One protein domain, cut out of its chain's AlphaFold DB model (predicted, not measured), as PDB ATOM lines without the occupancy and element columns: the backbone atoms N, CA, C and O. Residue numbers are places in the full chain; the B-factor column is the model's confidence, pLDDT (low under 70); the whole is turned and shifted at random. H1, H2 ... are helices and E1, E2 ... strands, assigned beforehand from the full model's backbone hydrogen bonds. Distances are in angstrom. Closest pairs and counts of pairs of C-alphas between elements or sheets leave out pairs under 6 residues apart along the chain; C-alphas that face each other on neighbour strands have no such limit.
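AT A GLANCE: This is residues 308 to 412 of the 412 residues of the protein "Hypothetical protein" of Corethron hystrix (UniProt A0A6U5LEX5). Four helices pack into a bundle in which each touches two others, H1 to H2 to H4 to H3 and back to H1, with H1 and H4 apart across the ring. At one end a tiny hairpin of strands, E1 and E2, sits by residues 398 to 403 of H4, and the long loop of residues 372 to 387 reaches outward from it, opposite the H1 end. The printed part has 105 residues, with four named helices and two named strands in the order H1, H2, H3, E1, E2, H4; the sheet, order E1 - E2, is antiparallel and the class is mostly helix. The whole is compact, with a radius of gyration of the C-alphas of 14.1 A, but elongated in outline, spanning 44 by 28 by 26 A.

HOW THE PARTS SIT: Strands E1, residues 369 to 371, and E2, residues 388 to 390, form an antiparallel hairpin at 139 degrees between their directions. N 370 and O 389 are 2.8 A apart and N 389 and O 370 are 2.9 A apart, within hydrogen-bond range. The closest C-alphas of E1 and H4, residues 396 to 411, are those of Val 370 and Leu 399, 7.2 A apart. H4 touches H2, residues 332 to 344, at a shallow tilt of 17 degrees, opposite ways; their closest C-alphas are those of Leu 332 and Glu 411, 6.3 A. With residues 396 to 403 alone, H4 touches H3, residues 351 to 361, the same way at 34.6 degrees, a shallow tilt only just short of steep; the closest C-alphas are those of Lys 352 and Val 396, 5.7 A. H1, residues 308 to 323, touches H3 the same way at a shallow tilt of 27 degrees, closest at the C-alphas of Glu 315 and Leu 354, 7.4 A. H1 and H2 form a helical hairpin, touching through residues 308 to 314 of H1 alone, opposite ways at a steep tilt of 41 degrees; the C-alphas of Ala 310 and Tyr 338 are closest, 4.9 A. H2 and H3 are close but not clearly touching, with the C-alphas of Ile 342 and Arg 351 closest at 7.3 A. In H1, H2, H3 and H4 every O i to N i+4 pair is within hydrogen-bond range.

IN THESE COORDINATES: H1 is 23.0 A long, from C-alpha 308 at (9.432, 32.639, 48.674). H2 measures 19.0 A and H3 15.2 A. E1 begins at C-alpha 369 at (13.754, 57.115, 37.652) and is 6.8 A long; E2 is 6.7 A. H4 runs 22.1 A to C-alpha 411 at (-6.442, 48.112, 39.870).

THE WHOLE: The C-alphas of Glu 326 and Glu 381, the two farthest apart, are 45.6 A from each other. The printed part has no cut. The link from E1 to E2 is long, with 16 residues, and that from E2 to H4 is tight. Mean pLDDT of the printed part is 85.1; it is under 70 at residues 326 to 327, 367 to 368 and 373 to 386.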
ATOM      1  N   ALA A 308       8.754  33.403  49.721       91.69
ATOM      2  CA  ALA A 308       9.432  32.639  48.674       91.69
ATOM      3  C   ALA A 308       8.459  32.050  47.634       91.69
ATOM      4  O   ALA A 308       8.763  32.044  46.446       91.69
ATOM      5  N   GLN A 309       7.279  31.591  48.065       94.56
ATOM      6  CA  GLN A 309       6.229  31.132  47.155       94.56
ATOM      7  C   GLN A 309       5.637  32.310  46.377       94.56
ATOM      8  O   GLN A 309       5.464  32.196  45.171       94.56
ATOM      9  N   ALA A 310       5.386  33.449  47.035       94.00
ATOM     10  CA  ALA A 310       4.945  34.676  46.365       94.00
ATOM     11  C   ALA A 310       5.952  35.128  45.291       94.00
ATOM     12  O   ALA A 310       5.565  35.466  44.175       94.00
ATOM     13  N   PHE A 311       7.251  35.045  45.596       95.62
ATOM     14  CA  PHE A 311       8.330  35.346  44.655       95.62
ATOM     15  C   PHE A 311       8.307  34.431  43.425       95.62
ATOM     16  O   PHE A 311       8.265  34.927  42.305       95.62
ATOM     17  N   GLN A 312       8.248  33.110  43.624       95.69
ATOM     18  CA  GLN A 312       8.172  32.140  42.522       95.69
ATOM     19  C   GLN A 312       6.906  32.314  41.673       95.69
ATOM     20  O   GLN A 312       6.947  32.151  40.458       95.69
ATOM     21  N   ARG A 313       5.772  32.646  42.303       95.19
ATOM     22  CA  ARG A 313       4.510  32.896  41.594       95.19
ATOM     23  C   ARG A 313       4.588  34.151  40.732       95.19
ATOM     24  O   ARG A 313       4.132  34.105  39.597       95.19
ATOM     25  N   LEU A 314       5.186  35.231  41.232       95.00
ATOM     26  CA  LEU A 314       5.413  36.434  40.428       95.00
ATOM     27  C   LEU A 314       6.374  36.182  39.269       95.00
ATOM     28  O   LEU A 314       6.110  36.665  38.176       95.00
ATOM     29  N   GLU A 315       7.453  35.426  39.481       95.88
ATOM     30  CA  GLU A 315       8.356  35.047  38.387       95.88
ATOM     31  C   GLU A 315       7.614  34.277  37.294       95.88
ATOM     32  O   GLU A 315       7.721  34.649  36.132       95.88
ATOM     33  N   ALA A 316       6.799  33.286  37.669       94.25
ATOM     34  CA  ALA A 316       5.995  32.529  36.714       94.25
ATOM     35  C   ALA A 316       5.010  33.422  35.942       94.25
ATOM     36  O   ALA A 316       4.929  33.322  34.725       94.25
ATOM     37  N   ILE A 317       4.316  34.344  36.626       93.31
ATOM     38  CA  ILE A 317       3.389  35.286  35.974       93.31
ATOM     39  C   ILE A 317       4.126  36.164  34.952       93.31
ATOM     40  O   ILE A 317       3.631  36.359  33.845       93.31
ATOM     41  N   LEU A 318       5.305  36.684  35.304       93.62
ATOM     42  CA  LEU A 318       6.112  37.528  34.416       93.62
ATOM     43  C   LEU A 318       6.719  36.738  33.245       93.62
ATOM     44  O   LEU A 318       6.833  37.253  32.135       93.62
ATOM     45  N   ASP A 319       7.106  35.484  33.469       93.19
ATOM     46  CA  ASP A 319       7.585  34.602  32.404       93.19
ATOM     47  C   ASP A 319       6.451  34.264  31.421       93.19
ATOM     48  O   ASP A 319       6.638  34.390  30.209       93.19
ATOM     49  N   ASP A 320       5.258  33.934  31.921       89.56
ATOM     50  CA  ASP A 320       4.075  33.660  31.095       89.56
ATOM     51  C   ASP A 320       3.639  34.898  30.294       89.56
ATOM     52  O   ASP A 320       3.245  34.783  29.133       89.56
ATOM     53  N   GLN A 321       3.758  36.092  30.880       85.00
ATOM     54  CA  GLN A 321       3.530  37.365  30.194       85.00
ATOM     55  C   GLN A 321       4.479  37.581  29.018       85.00
ATOM     56  O   GLN A 321       4.048  38.004  27.953       85.00
ATOM     57  N   SER A 322       5.767  37.289  29.205       85.19
ATOM     58  CA  SER A 322       6.770  37.516  28.162       85.19
ATOM     59  C   SER A 322       6.591  36.616  26.934       85.19
ATOM     60  O   SER A 322       7.047  36.976  25.853       85.19
ATOM     61  N   ASN A 323       5.923  35.469  27.098       84.50
ATOM     62  CA  ASN A 323       5.722  34.483  26.036       84.50
ATOM     63  C   ASN A 323       4.369  34.615  25.323       84.50
ATOM     64  O   ASN A 323       4.231  34.142  24.198       84.50
ATOM     65  N   ASN A 324       3.369  35.224  25.962       80.19
ATOM     66  CA  ASN A 324       2.036  35.359  25.390       80.19
ATOM     67  C   ASN A 324       1.872  36.744  24.750       80.19
ATOM     68  O   ASN A 324       1.559  37.715  25.434       80.19
ATOM     69  N   GLU A 325       2.024  36.822  23.425       72.38
ATOM     70  CA  GLU A 325       1.685  38.025  22.638       72.38
ATOM     71  C   GLU A 325       0.181  38.360  22.721       72.38
ATOM     72  O   GLU A 325      -0.240  39.502  22.545       72.38
ATOM     73  N   GLU A 326      -0.638  37.363  23.061       64.31
ATOM     74  CA  GLU A 326      -2.094  37.448  23.093       64.31
ATOM     75  C   GLU A 326      -2.610  37.835  24.491       64.31
ATOM     76  O   GLU A 326      -3.187  37.033  25.219       64.31
ATOM     77  N   GLY A 327      -2.354  39.087  24.889       59.94
ATOM     78  CA  GLY A 327      -3.154  39.869  25.847       59.94
ATOM     79  C   GLY A 327      -3.706  39.162  27.098       59.94
ATOM     80  O   GLY A 327      -4.844  39.440  27.491       59.94
ATOM     81  N   VAL A 328      -2.949  38.258  27.733       72.06
ATOM     82  CA  VAL A 328      -3.403  37.569  28.951       72.06
ATOM     83  C   VAL A 328      -3.663  38.611  30.034       72.06
ATOM     84  O   VAL A 328      -2.755  39.322  30.469       72.06
ATOM     85  N   ARG A 329      -4.923  38.699  30.479       78.56
ATOM     86  CA  ARG A 329      -5.339  39.589  31.566       78.56
ATOM     87  C   ARG A 329      -4.615  39.187  32.846       78.56
ATOM     88  O   ARG A 329      -4.942  38.175  33.465       78.56
ATOM     89  N   ILE A 330      -3.635  39.990  33.238       84.75
ATOM     90  CA  ILE A 330      -2.936  39.830  34.508       84.75
ATOM     91  C   ILE A 330      -3.940  40.050  35.632       84.75
ATOM     92  O   ILE A 330      -4.638  41.063  35.666       84.75
ATOM     93  N   ASN A 331      -3.980  39.129  36.590       91.31
ATOM     94  CA  ASN A 331      -4.688  39.374  37.834       91.31
ATOM     95  C   ASN A 331      -3.856  40.337  38.702       91.31
ATOM     96  O   ASN A 331      -3.024  39.904  39.503       91.31
ATOM     97  N   LEU A 332      -4.055  41.644  38.493       93.06
ATOM     98  CA  LEU A 332      -3.349  42.715  39.209       93.06
ATOM     99  C   LEU A 332      -3.519  42.588  40.728       93.06
ATOM    100  O   LEU A 332      -2.544  42.740  41.461       93.06
ATOM    101  N   SER A 333      -4.709  42.194  41.182       93.12
ATOM    102  CA  SER A 333      -5.014  41.995  42.602       93.12
ATOM    103  C   SER A 333      -4.084  40.961  43.248       93.12
ATOM    104  O   SER A 333      -3.445  41.216  44.272       93.12
ATOM    105  N   ALA A 334      -3.888  39.817  42.581       92.94
ATOM    106  CA  ALA A 334      -2.950  38.796  43.044       92.94
ATOM    107  C   ALA A 334      -1.495  39.302  43.053       92.94
ATOM    108  O   ALA A 334      -0.735  38.987  43.971       92.94
ATOM    109  N   MET A 335      -1.095  40.111  42.063       94.75
ATOM    110  CA  MET A 335       0.245  40.708  42.042       94.75
ATOM    111  C   MET A 335       0.473  41.673  43.209       94.75
ATOM    112  O   MET A 335       1.547  41.632  43.810       94.75
ATOM    113  N   VAL A 336      -0.512  42.509  43.553       96.12
ATOM    114  CA  VAL A 336      -0.430  43.435  44.696       96.12
ATOM    115  C   VAL A 336      -0.178  42.659  45.992       96.12
ATOM    116  O   VAL A 336       0.736  43.007  46.746       96.12
ATOM    117  N   GLU A 337      -0.917  41.572  46.230       95.50
ATOM    118  CA  GLU A 337      -0.704  40.696  47.391       95.50
ATOM    119  C   GLU A 337       0.713  40.107  47.416       95.50
ATOM    120  O   GLU A 337       1.417  40.216  48.423       95.50
ATOM    121  N   TYR A 338       1.179  39.548  46.295       95.75
ATOM    122  CA  TYR A 338       2.506  38.936  46.234       95.75
ATOM    123  C   TYR A 338       3.640  39.942  46.442       95.75
ATOM    124  O   TYR A 338       4.630  39.633  47.111       95.75
ATOM    125  N   VAL A 339       3.514  41.157  45.900       95.94
ATOM    126  CA  VAL A 339       4.508  42.212  46.121       95.94
ATOM    127  C   VAL A 339       4.523  42.623  47.596       95.94
ATOM    128  O   VAL A 339       5.610  42.768  48.162       95.94
ATOM    129  N   ARG A 340       3.360  42.735  48.258       95.94
ATOM    130  CA  ARG A 340       3.288  43.011  49.705       95.94
ATOM    131  C   ARG A 340       4.017  41.936  50.514       95.94
ATOM    132  O   ARG A 340       4.877  42.288  51.324       95.94
ATOM    133  N   ASP A 341       3.769  40.658  50.237       95.06
ATOM    134  CA  ASP A 341       4.412  39.533  50.934       95.06
ATOM    135  C   ASP A 341       5.947  39.556  50.805       95.06
ATOM    136  O   ASP A 341       6.684  39.289  51.760       95.06
ATOM    137  N   ILE A 342       6.461  39.926  49.629       94.62
ATOM    138  CA  ILE A 342       7.904  39.985  49.344       94.62
ATOM    139  C   ILE A 342       8.597  41.155  50.050       94.62
ATOM    140  O   ILE A 342       9.774  41.055  50.433       94.62
ATOM    141  N   LEU A 343       7.894  42.274  50.237       94.75
ATOM    142  CA  LEU A 343       8.451  43.442  50.918       94.75
ATOM    143  C   LEU A 343       8.596  43.230  52.429       94.75
ATOM    144  O   LEU A 343       9.508  43.807  53.024       94.75
ATOM    145  N   VAL A 344       7.799  42.341  53.036       93.44
ATOM    146  CA  VAL A 344       7.907  41.994  54.466       93.44
ATOM    147  C   VAL A 344       9.270  41.360  54.800       93.44
ATOM    148  O   VAL A 344       9.862  41.645  55.846       93.44
ATOM    149  N   VAL A 345       9.824  40.524  53.914       91.94
ATOM    150  CA  VAL A 345      11.036  39.736  54.206       91.94
ATOM    151  C   VAL A 345      12.318  40.459  53.796       91.94
ATOM    152  O   VAL A 345      12.698  40.477  52.631       91.94
ATOM    153  N   LYS A 346      13.093  40.958  54.771       89.88
ATOM    154  CA  LYS A 346      14.349  41.704  54.524       89.88
ATOM    155  C   LYS A 346      15.461  40.925  53.798       89.88
ATOM    156  O   LYS A 346      16.325  41.549  53.187       89.88
ATOM    157  N   ARG A 347      15.498  39.592  53.888       88.44
ATOM    158  CA  ARG A 347      16.639  38.761  53.438       88.44
ATOM    159  C   ARG A 347      16.363  37.898  52.200       88.44
ATOM    160  O   ARG A 347      17.000  36.866  52.034       88.44
ATOM    161  N   LEU A 348      15.449  38.302  51.324       89.50
ATOM    162  CA  LEU A 348      15.215  37.584  50.068       89.50
ATOM    163  C   LEU A 348      16.086  38.170  48.938       89.50
ATOM    164  O   LEU A 348      16.057  39.380  48.685       89.50
ATOM    165  N   THR A 349      16.896  37.321  48.300       92.69
ATOM    166  CA  THR A 349      17.765  37.665  47.157       92.69
ATOM    167  C   THR A 349      16.944  37.849  45.881       92.69
ATOM    168  O   THR A 349      15.935  37.180  45.715       92.69
ATOM    169  N   GLY A 350      17.354  38.748  44.980       94.00
ATOM    170  CA  GLY A 350      16.675  38.958  43.687       94.00
ATOM    171  C   GLY A 350      15.407  39.822  43.732       94.00
ATOM    172  O   GLY A 350      14.896  40.202  42.687       94.00
ATOM    173  N   ARG A 351      14.930  40.231  44.921       94.88
ATOM    174  CA  ARG A 351      13.745  41.108  45.071       94.88
ATOM    175  C   ARG A 351      13.797  42.363  44.215       94.88
ATOM    176  O   ARG A 351      12.805  42.743  43.609       94.88
ATOM    177  N   LYS A 352      14.957  43.018  44.190       94.94
ATOM    178  CA  LYS A 352      15.138  44.249  43.425       94.94
ATOM    179  C   LYS A 352      14.970  44.004  41.930       94.94
ATOM    180  O   LYS A 352      14.302  44.787  41.270       94.94
ATOM    181  N   ASP A 353      15.554  42.923  41.431       95.56
ATOM    182  CA  ASP A 353      15.498  42.575  40.014       95.56
ATOM    183  C   ASP A 353      14.064  42.222  39.609       95.56
ATOM    184  O   ASP A 353      13.595  42.708  38.586       95.56
ATOM    185  N   LEU A 354      13.334  41.497  40.465       95.88
ATOM    186  CA  LEU A 354      11.914  41.206  40.263       95.88
ATOM    187  C   LEU A 354      11.062  42.486  40.219       95.88
ATOM    188  O   LEU A 354      10.275  42.664  39.298       95.88
ATOM    189  N   LEU A 355      11.251  43.417  41.161       95.38
ATOM    190  CA  LEU A 355      10.528  44.699  41.165       95.38
ATOM    191  C   LEU A 355      10.838  45.550  39.923       95.38
ATOM    192  O   LEU A 355       9.942  46.169  39.353       95.38
ATOM    193  N   LEU A 356      12.100  45.573  39.480       94.44
ATOM    194  CA  LEU A 356      12.498  46.247  38.239       94.44
ATOM    195  C   LEU A 356      11.887  45.584  37.002       94.44
ATOM    196  O   LEU A 356      11.597  46.269  36.022       94.44
ATOM    197  N   ARG A 357      11.706  44.264  37.046       94.81
ATOM    198  CA  ARG A 357      11.063  43.498  35.986       94.81
ATOM    199  C   ARG A 357       9.572  43.819  35.901       94.81
ATOM    200  O   ARG A 357       9.118  44.163  34.820       94.81
ATOM    201  N   ILE A 358       8.864  43.870  37.033       94.75
ATOM    202  CA  ILE A 358       7.460  44.322  37.102       94.75
ATOM    203  C   ILE A 358       7.312  45.736  36.526       94.75
ATOM    204  O   ILE A 358       6.435  45.976  35.703       94.75
ATOM    205  N   LEU A 359       8.196  46.669  36.901       93.56
ATOM    206  CA  LEU A 359       8.172  48.032  36.353       93.56
ATOM    207  C   LEU A 359       8.287  48.060  34.831       93.56
ATOM    208  O   LEU A 359       7.620  48.858  34.183       93.56
ATOM    209  N   ARG A 360       9.143  47.207  34.268       92.88
ATOM    210  CA  ARG A 360       9.405  47.178  32.831       92.88
ATOM    211  C   ARG A 360       8.320  46.449  32.050       92.88
ATOM    212  O   ARG A 360       7.945  46.923  30.990       92.88
ATOM    213  N   GLU A 361       7.906  45.282  32.527       92.62
ATOM    214  CA  GLU A 361       7.047  44.359  31.780       92.62
ATOM    215  C   GLU A 361       5.563  44.659  32.009       92.62
ATOM    216  O   GLU A 361       4.794  44.625  31.059       92.62
ATOM    217  N   VAL A 362       5.169  45.020  33.236       92.19
ATOM    218  CA  VAL A 362       3.755  45.232  33.594       92.19
ATOM    219  C   VAL A 362       3.359  46.701  33.521       92.19
ATOM    220  O   VAL A 362       2.276  47.030  33.050       92.19
ATOM    221  N   LEU A 363       4.227  47.597  33.994       91.25
ATOM    222  CA  LEU A 363       3.927  49.033  34.057       91.25
ATOM    223  C   LEU A 363       4.442  49.809  32.828       91.25
ATOM    224  O   LEU A 363       4.238  51.017  32.755       91.25
ATOM    225  N   ASP A 364       5.159  49.138  31.916       90.00
ATOM    226  CA  ASP A 364       5.910  49.714  30.781       90.00
ATOM    227  C   ASP A 364       6.765  50.949  31.150       90.00
ATOM    228  O   ASP A 364       7.117  51.809  30.340       90.00
ATOM    229  N   LEU A 365       7.178  51.033  32.417       88.69
ATOM    230  CA  LEU A 365       8.073  52.062  32.920       88.69
ATOM    231  C   LEU A 365       9.510  51.641  32.618       88.69
ATOM    232  O   LEU A 365      10.270  51.190  33.476       88.69
ATOM    233  N   ARG A 366       9.908  51.835  31.358       74.94
ATOM    234  CA  ARG A 366      11.302  51.678  30.895       74.94
ATOM    235  C   ARG A 366      12.228  52.786  31.417       74.94
ATOM    236  O   ARG A 366      13.454  52.685  31.320       74.94
ATOM    237  N   GLY A 367      11.638  53.846  31.971       67.56
ATOM    238  CA  GLY A 367      12.326  54.989  32.553       67.56
ATOM    239  C   GLY A 367      13.140  54.609  33.783       67.56
ATOM    240  O   GLY A 367      12.721  53.837  34.642       67.56
ATOM    241  N   LYS A 368      14.339  55.177  33.889       68.69
ATOM    242  CA  LYS A 368      15.266  54.787  34.943       68.69
ATOM    243  C   LYS A 368      14.946  55.422  36.296       68.69
ATOM    244  O   LYS A 368      15.715  55.143  37.193       68.69
ATOM    245  N   CYS A 369      13.914  56.250  36.475       79.94
ATOM    246  CA  CYS A 369      13.754  57.115  37.652       79.94
ATOM    247  C   CYS A 369      12.471  56.837  38.452       79.94
ATOM    248  O   CYS A 369      11.396  56.706  37.881       79.94
ATOM    249  N   VAL A 370      12.589  56.807  39.782       81.50
ATOM    250  CA  VAL A 370      11.513  56.623  40.765       81.50
ATOM    251  C   VAL A 370      11.487  57.853  41.685       81.50
ATOM    252  O   VAL A 370      12.555  58.280  42.139       81.50
ATOM    253  N   PRO A 371      10.319  58.454  41.968       81.50
ATOM    254  CA  PRO A 371      10.226  59.564  42.913       81.50
ATOM    255  C   PRO A 371      10.597  59.100  44.329       81.50
ATOM    256  O   PRO A 371      10.055  58.116  44.826       81.50
ATOM    257  N   MET A 372      11.496  59.818  45.014       74.19
ATOM    258  CA  MET A 372      11.878  59.482  46.399       74.19
ATOM    259  C   MET A 372      10.751  59.681  47.420       74.19
ATOM    260  O   MET A 372      10.835  59.156  48.527       74.19
ATOM    261  N   ALA A 373       9.717  60.452  47.080       62.50
ATOM    262  CA  ALA A 373       8.745  60.960  48.044       62.50
ATOM    263  C   ALA A 373       7.641  59.963  48.463       62.50
ATOM    264  O   ALA A 373       6.785  60.315  49.264       62.50
ATOM    265  N   MET A 374       7.643  58.722  47.974       61.38
ATOM    266  CA  MET A 374       6.500  57.805  48.143       61.38
ATOM    267  C   MET A 374       6.385  57.135  49.524       61.38
ATOM    268  O   MET A 374       5.404  56.439  49.780       61.38
ATOM    269  N   THR A 375       7.330  57.350  50.445       59.09
ATOM    270  CA  THR A 375       7.242  56.737  51.776       59.09
ATOM    271  C   THR A 375       6.091  57.349  52.575       59.09
ATOM    272  O   THR A 375       6.235  58.432  53.145       59.09
ATOM    273  N   ARG A 376       4.968  56.616  52.684       59.00
ATOM    274  CA  ARG A 376       3.725  56.993  53.402       59.00
ATOM    275  C   ARG A 376       3.932  57.438  54.865       59.00
ATOM    276  O   ARG A 376       2.997  57.915  55.497       59.00
ATOM    277  N   LYS A 377       5.134  57.273  55.432       56.38
ATOM    278  CA  LYS A 377       5.426  57.474  56.860       56.38
ATOM    279  C   LYS A 377       5.921  58.867  57.258       56.38
ATOM    280  O   LYS A 377       6.019  59.116  58.453       56.38
ATOM    281  N   THR A 378       6.207  59.781  56.333       48.41
ATOM    282  CA  THR A 378       6.765  61.101  56.702       48.41
ATOM    283  C   THR A 378       6.184  62.225  55.850       48.41
ATOM    284  O   THR A 378       6.893  62.903  55.111       48.41
ATOM    285  N   VAL A 379       4.870  62.428  55.957       53.66
ATOM    286  CA  VAL A 379       4.134  63.476  55.224       53.66
ATOM    287  C   VAL A 379       4.495  64.895  55.717       53.66
ATOM    288  O   VAL A 379       4.241  65.874  55.022       53.66
ATOM    289  N   SER A 380       5.142  65.047  56.880       54.34
ATOM    290  CA  SER A 380       5.364  66.365  57.495       54.34
ATOM    291  C   SER A 380       6.608  67.140  57.026       54.34
ATOM    292  O   SER A 380       6.680  68.332  57.307       54.34
ATOM    293  N   GLU A 381       7.557  66.549  56.286       54.53
ATOM    294  CA  GLU A 381       8.813  67.246  55.898       54.53
ATOM    295  C   GLU A 381       9.122  67.271  54.385       54.53
ATOM    296  O   GLU A 381      10.125  67.834  53.951       54.53
ATOM    297  N   GLN A 382       8.249  66.735  53.532       50.44
ATOM    298  CA  GLN A 382       8.567  66.469  52.118       50.44
ATOM    299  C   GLN A 382       8.394  67.642  51.131       50.44
ATOM    300  O   GLN A 382       8.502  67.451  49.923       50.44
ATOM    301  N   LYS A 383       8.172  68.880  51.585       52.81
ATOM    302  CA  LYS A 383       7.779  69.986  50.684       52.81
ATOM    303  C   LYS A 383       8.862  70.534  49.732       52.81
ATOM    304  O   LYS A 383       8.559  71.485  49.017       52.81
ATOM    305  N   LYS A 384      10.102  70.018  49.695       55.09
ATOM    306  CA  LYS A 384      11.185  70.670  48.912       55.09
ATOM    307  C   LYS A 384      12.128  69.792  48.088       55.09
ATOM    308  O   LYS A 384      12.967  70.351  47.390       55.09
ATOM    309  N   SER A 385      11.998  68.469  48.078       56.97
ATOM    310  CA  SER A 385      12.839  67.633  47.211       56.97
ATOM    311  C   SER A 385      11.987  66.772  46.287       56.97
ATOM    312  O   SER A 385      11.721  65.608  46.588       56.97
ATOM    313  N   ASN A 386      11.627  67.321  45.122       63.78
ATOM    314  CA  ASN A 386      11.165  66.551  43.958       63.78
ATOM    315  C   ASN A 386      12.340  65.756  43.350       63.78
ATOM    316  O   ASN A 386      12.651  65.856  42.167       63.78
ATOM    317  N   GLY A 387      13.059  65.021  44.200       76.31
ATOM    318  CA  GLY A 387      14.204  64.218  43.821       76.31
ATOM    319  C   GLY A 387      13.728  62.940  43.152       76.31
ATOM    320  O   GLY A 387      13.077  62.098  43.777       76.31
ATOM    321  N   PHE A 388      14.076  62.788  41.884       80.75
ATOM    322  CA  PHE A 388      13.994  61.516  41.189       80.75
ATOM    323  C   PHE A 388      15.295  60.750  41.421       80.75
ATOM    324  O   PHE A 388      16.384  61.292  41.235       80.75
ATOM    325  N   VAL A 389      15.194  59.486  41.823       83.31
ATOM    326  CA  VAL A 389      16.354  58.601  41.974       83.31
ATOM    327  C   VAL A 389      16.263  57.480  40.969       83.31
ATOM    328  O   VAL A 389      15.190  56.943  40.710       83.31
ATOM    329  N   PHE A 390      17.408  57.089  40.417       87.06
ATOM    330  CA  PHE A 390      17.449  55.971  39.498       87.06
ATOM    331  C   PHE A 390      16.906  54.683  40.165       87.06
ATOM    332  O   PHE A 390      17.370  54.317  41.240       87.06
ATOM    333  N   ALA A 391      15.972  53.952  39.551       88.94
ATOM    334  CA  ALA A 391      15.379  52.706  40.045       88.94
ATOM    335  C   ALA A 391      16.459  51.667  40.406       88.94
ATOM    336  O   ALA A 391      16.384  50.988  41.432       88.94
ATOM    337  N   SER A 392      17.536  51.618  39.615       87.44
ATOM    338  CA  SER A 392      18.717  50.787  39.873       87.44
ATOM    339  C   SER A 392      19.547  51.249  41.077       87.44
ATOM    340  O   SER A 392      20.208  50.426  41.705       87.44
ATOM    341  N   ALA A 393      19.489  52.524  41.457       88.56
ATOM    342  CA  ALA A 393      20.125  53.080  42.654       88.56
ATOM    343  C   ALA A 393      19.186  53.104  43.875       88.56
ATOM    344  O   ALA A 393      19.648  53.220  45.009       88.56
ATOM    345  N   CYS A 394      17.879  52.943  43.659       90.25
ATOM    346  CA  CYS A 394      16.866  53.008  44.700       90.25
ATOM    347  C   CYS A 394      16.973  51.836  45.694       90.25
ATOM    348  O   CYS A 394      17.410  50.727  45.350       90.25
ATOM    349  N   ARG A 395      16.582  52.084  46.947       92.12
ATOM    350  CA  ARG A 395      16.439  51.034  47.964       92.12
ATOM    351  C   ARG A 395      15.224  50.165  47.639       92.12
ATOM    352  O   ARG A 395      14.262  50.647  47.048       92.12
ATOM    353  N   VAL A 396      15.276  48.892  48.028       93.62
ATOM    354  CA  VAL A 396      14.226  47.910  47.706       93.62
ATOM    355  C   VAL A 396      12.883  48.321  48.303       93.62
ATOM    356  O   VAL A 396      11.859  48.126  47.666       93.62
ATOM    357  N   GLU A 397      12.890  48.936  49.483       92.81
ATOM    358  CA  GLU A 397      11.686  49.382  50.183       92.81
ATOM    359  C   GLU A 397      10.970  50.502  49.413       92.81
ATOM    360  O   GLU A 397       9.788  50.382  49.122       92.81
ATOM    361  N   ILE A 398      11.707  51.540  49.001       91.62
ATOM    362  CA  ILE A 398      11.160  52.682  48.245       91.62
ATOM    363  C   ILE A 398      10.685  52.224  46.859       91.62
ATOM    364  O   ILE A 398       9.617  52.617  46.397       91.62
ATOM    365  N   LEU A 399      11.476  51.371  46.195       93.50
ATOM    366  CA  LEU A 399      11.102  50.787  44.909       93.50
ATOM    367  C   LEU A 399       9.823  49.950  45.033       93.50
ATOM    368  O   LEU A 399       8.939  50.054  44.193       93.50
ATOM    369  N   GLY A 400       9.729  49.146  46.090       94.00
ATOM    370  CA  GLY A 400       8.574  48.309  46.383       94.00
ATOM    371  C   GLY A 400       7.305  49.106  46.644       94.00
ATOM    372  O   GLY A 400       6.270  48.799  46.065       94.00
ATOM    373  N   GLU A 401       7.386  50.151  47.467       93.44
ATOM    374  CA  GLU A 401       6.257  51.048  47.738       93.44
ATOM    375  C   GLU A 401       5.780  51.765  46.469       93.44
ATOM    376  O   GLU A 401       4.577  51.882  46.247       93.44
ATOM    377  N   PHE A 402       6.706  52.185  45.600       93.06
ATOM    378  CA  PHE A 402       6.353  52.777  44.312       93.06
ATOM    379  C   PHE A 402       5.640  51.780  43.390       93.06
ATOM    380  O   PHE A 402       4.618  52.122  42.798       93.06
ATOM    381  N   VAL A 403       6.150  50.547  43.289       94.38
ATOM    382  CA  VAL A 403       5.507  49.479  42.506       94.38
ATOM    383  C   VAL A 403       4.110  49.184  43.045       94.38
ATOM    384  O   VAL A 403       3.176  49.099  42.257       94.38
ATOM    385  N   LEU A 404       3.946  49.093  44.368       95.56
ATOM    386  CA  LEU A 404       2.635  48.896  44.986       95.56
ATOM    387  C   LEU A 404       1.669  50.035  44.672       95.56
ATOM    388  O   LEU A 404       0.553  49.753  44.262       95.56
ATOM    389  N   SER A 405       2.096  51.297  44.799       93.81
ATOM    390  CA  SER A 405       1.245  52.448  44.462       93.81
ATOM    391  C   SER A 405       0.765  52.382  43.015       93.81
ATOM    392  O   SER A 405      -0.415  52.564  42.754       93.81
ATOM    393  N   ARG A 406       1.661  52.066  42.071       93.81
ATOM    394  CA  ARG A 406       1.304  51.973  40.649       93.81
ATOM    395  C   ARG A 406       0.408  50.784  40.325       93.81
ATOM    396  O   ARG A 406      -0.467  50.919  39.483       93.81
ATOM    397  N   LEU A 407       0.613  49.637  40.973       94.12
ATOM    398  CA  LEU A 407      -0.273  48.484  40.801       94.12
ATOM    399  C   LEU A 407      -1.664  48.751  41.397       94.12
ATOM    400  O   LEU A 407      -2.652  48.410  40.762       94.12
ATOM    401  N   GLU A 408      -1.739  49.399  42.563       94.06
ATOM    402  CA  GLU A 408      -3.001  49.827  43.188       94.06
ATOM    403  C   GLU A 408      -3.733  50.873  42.323       94.06
ATOM    404  O   GLU A 408      -4.953  50.830  42.216       94.06
ATOM    405  N   GLU A 409      -3.001  51.787  41.677       93.19
ATOM    406  CA  GLU A 409      -3.556  52.767  40.728       93.19
ATOM    407  C   GLU A 409      -4.099  52.127  39.443       93.19
ATOM    408  O   GLU A 409      -5.033  52.667  38.868       93.19
ATOM    409  N   LEU A 410      -3.519  51.014  38.976       92.00
ATOM    410  CA  LEU A 410      -4.017  50.277  37.803       92.00
ATOM    411  C   LEU A 410      -5.173  49.323  38.131       92.00
ATOM    412  O   LEU A 410      -5.865  48.873  37.220       92.00
ATOM    413  N   GLU A 411      -5.327  48.944  39.401       90.94
ATOM    414  CA  GLU A 411      -6.442  48.112  39.870       90.94
ATOM    415  C   GLU A 411      -7.745  48.920  40.006       90.94
ATOM    416  O   GLU A 411      -8.827  48.341  39.894       90.94
ATOM    417  N   GLN A 412      -7.632  50.233  40.241       89.25
ATOM    418  CA  GLN A 412      -8.745  51.194  40.273       89.25
ATOM    419  C   GLN A 412      -9.163  51.609  38.864       89.25
ATOM    420  O   GLN A 412     -10.393  51.723  38.651       89.25
TER     421      GLN A 412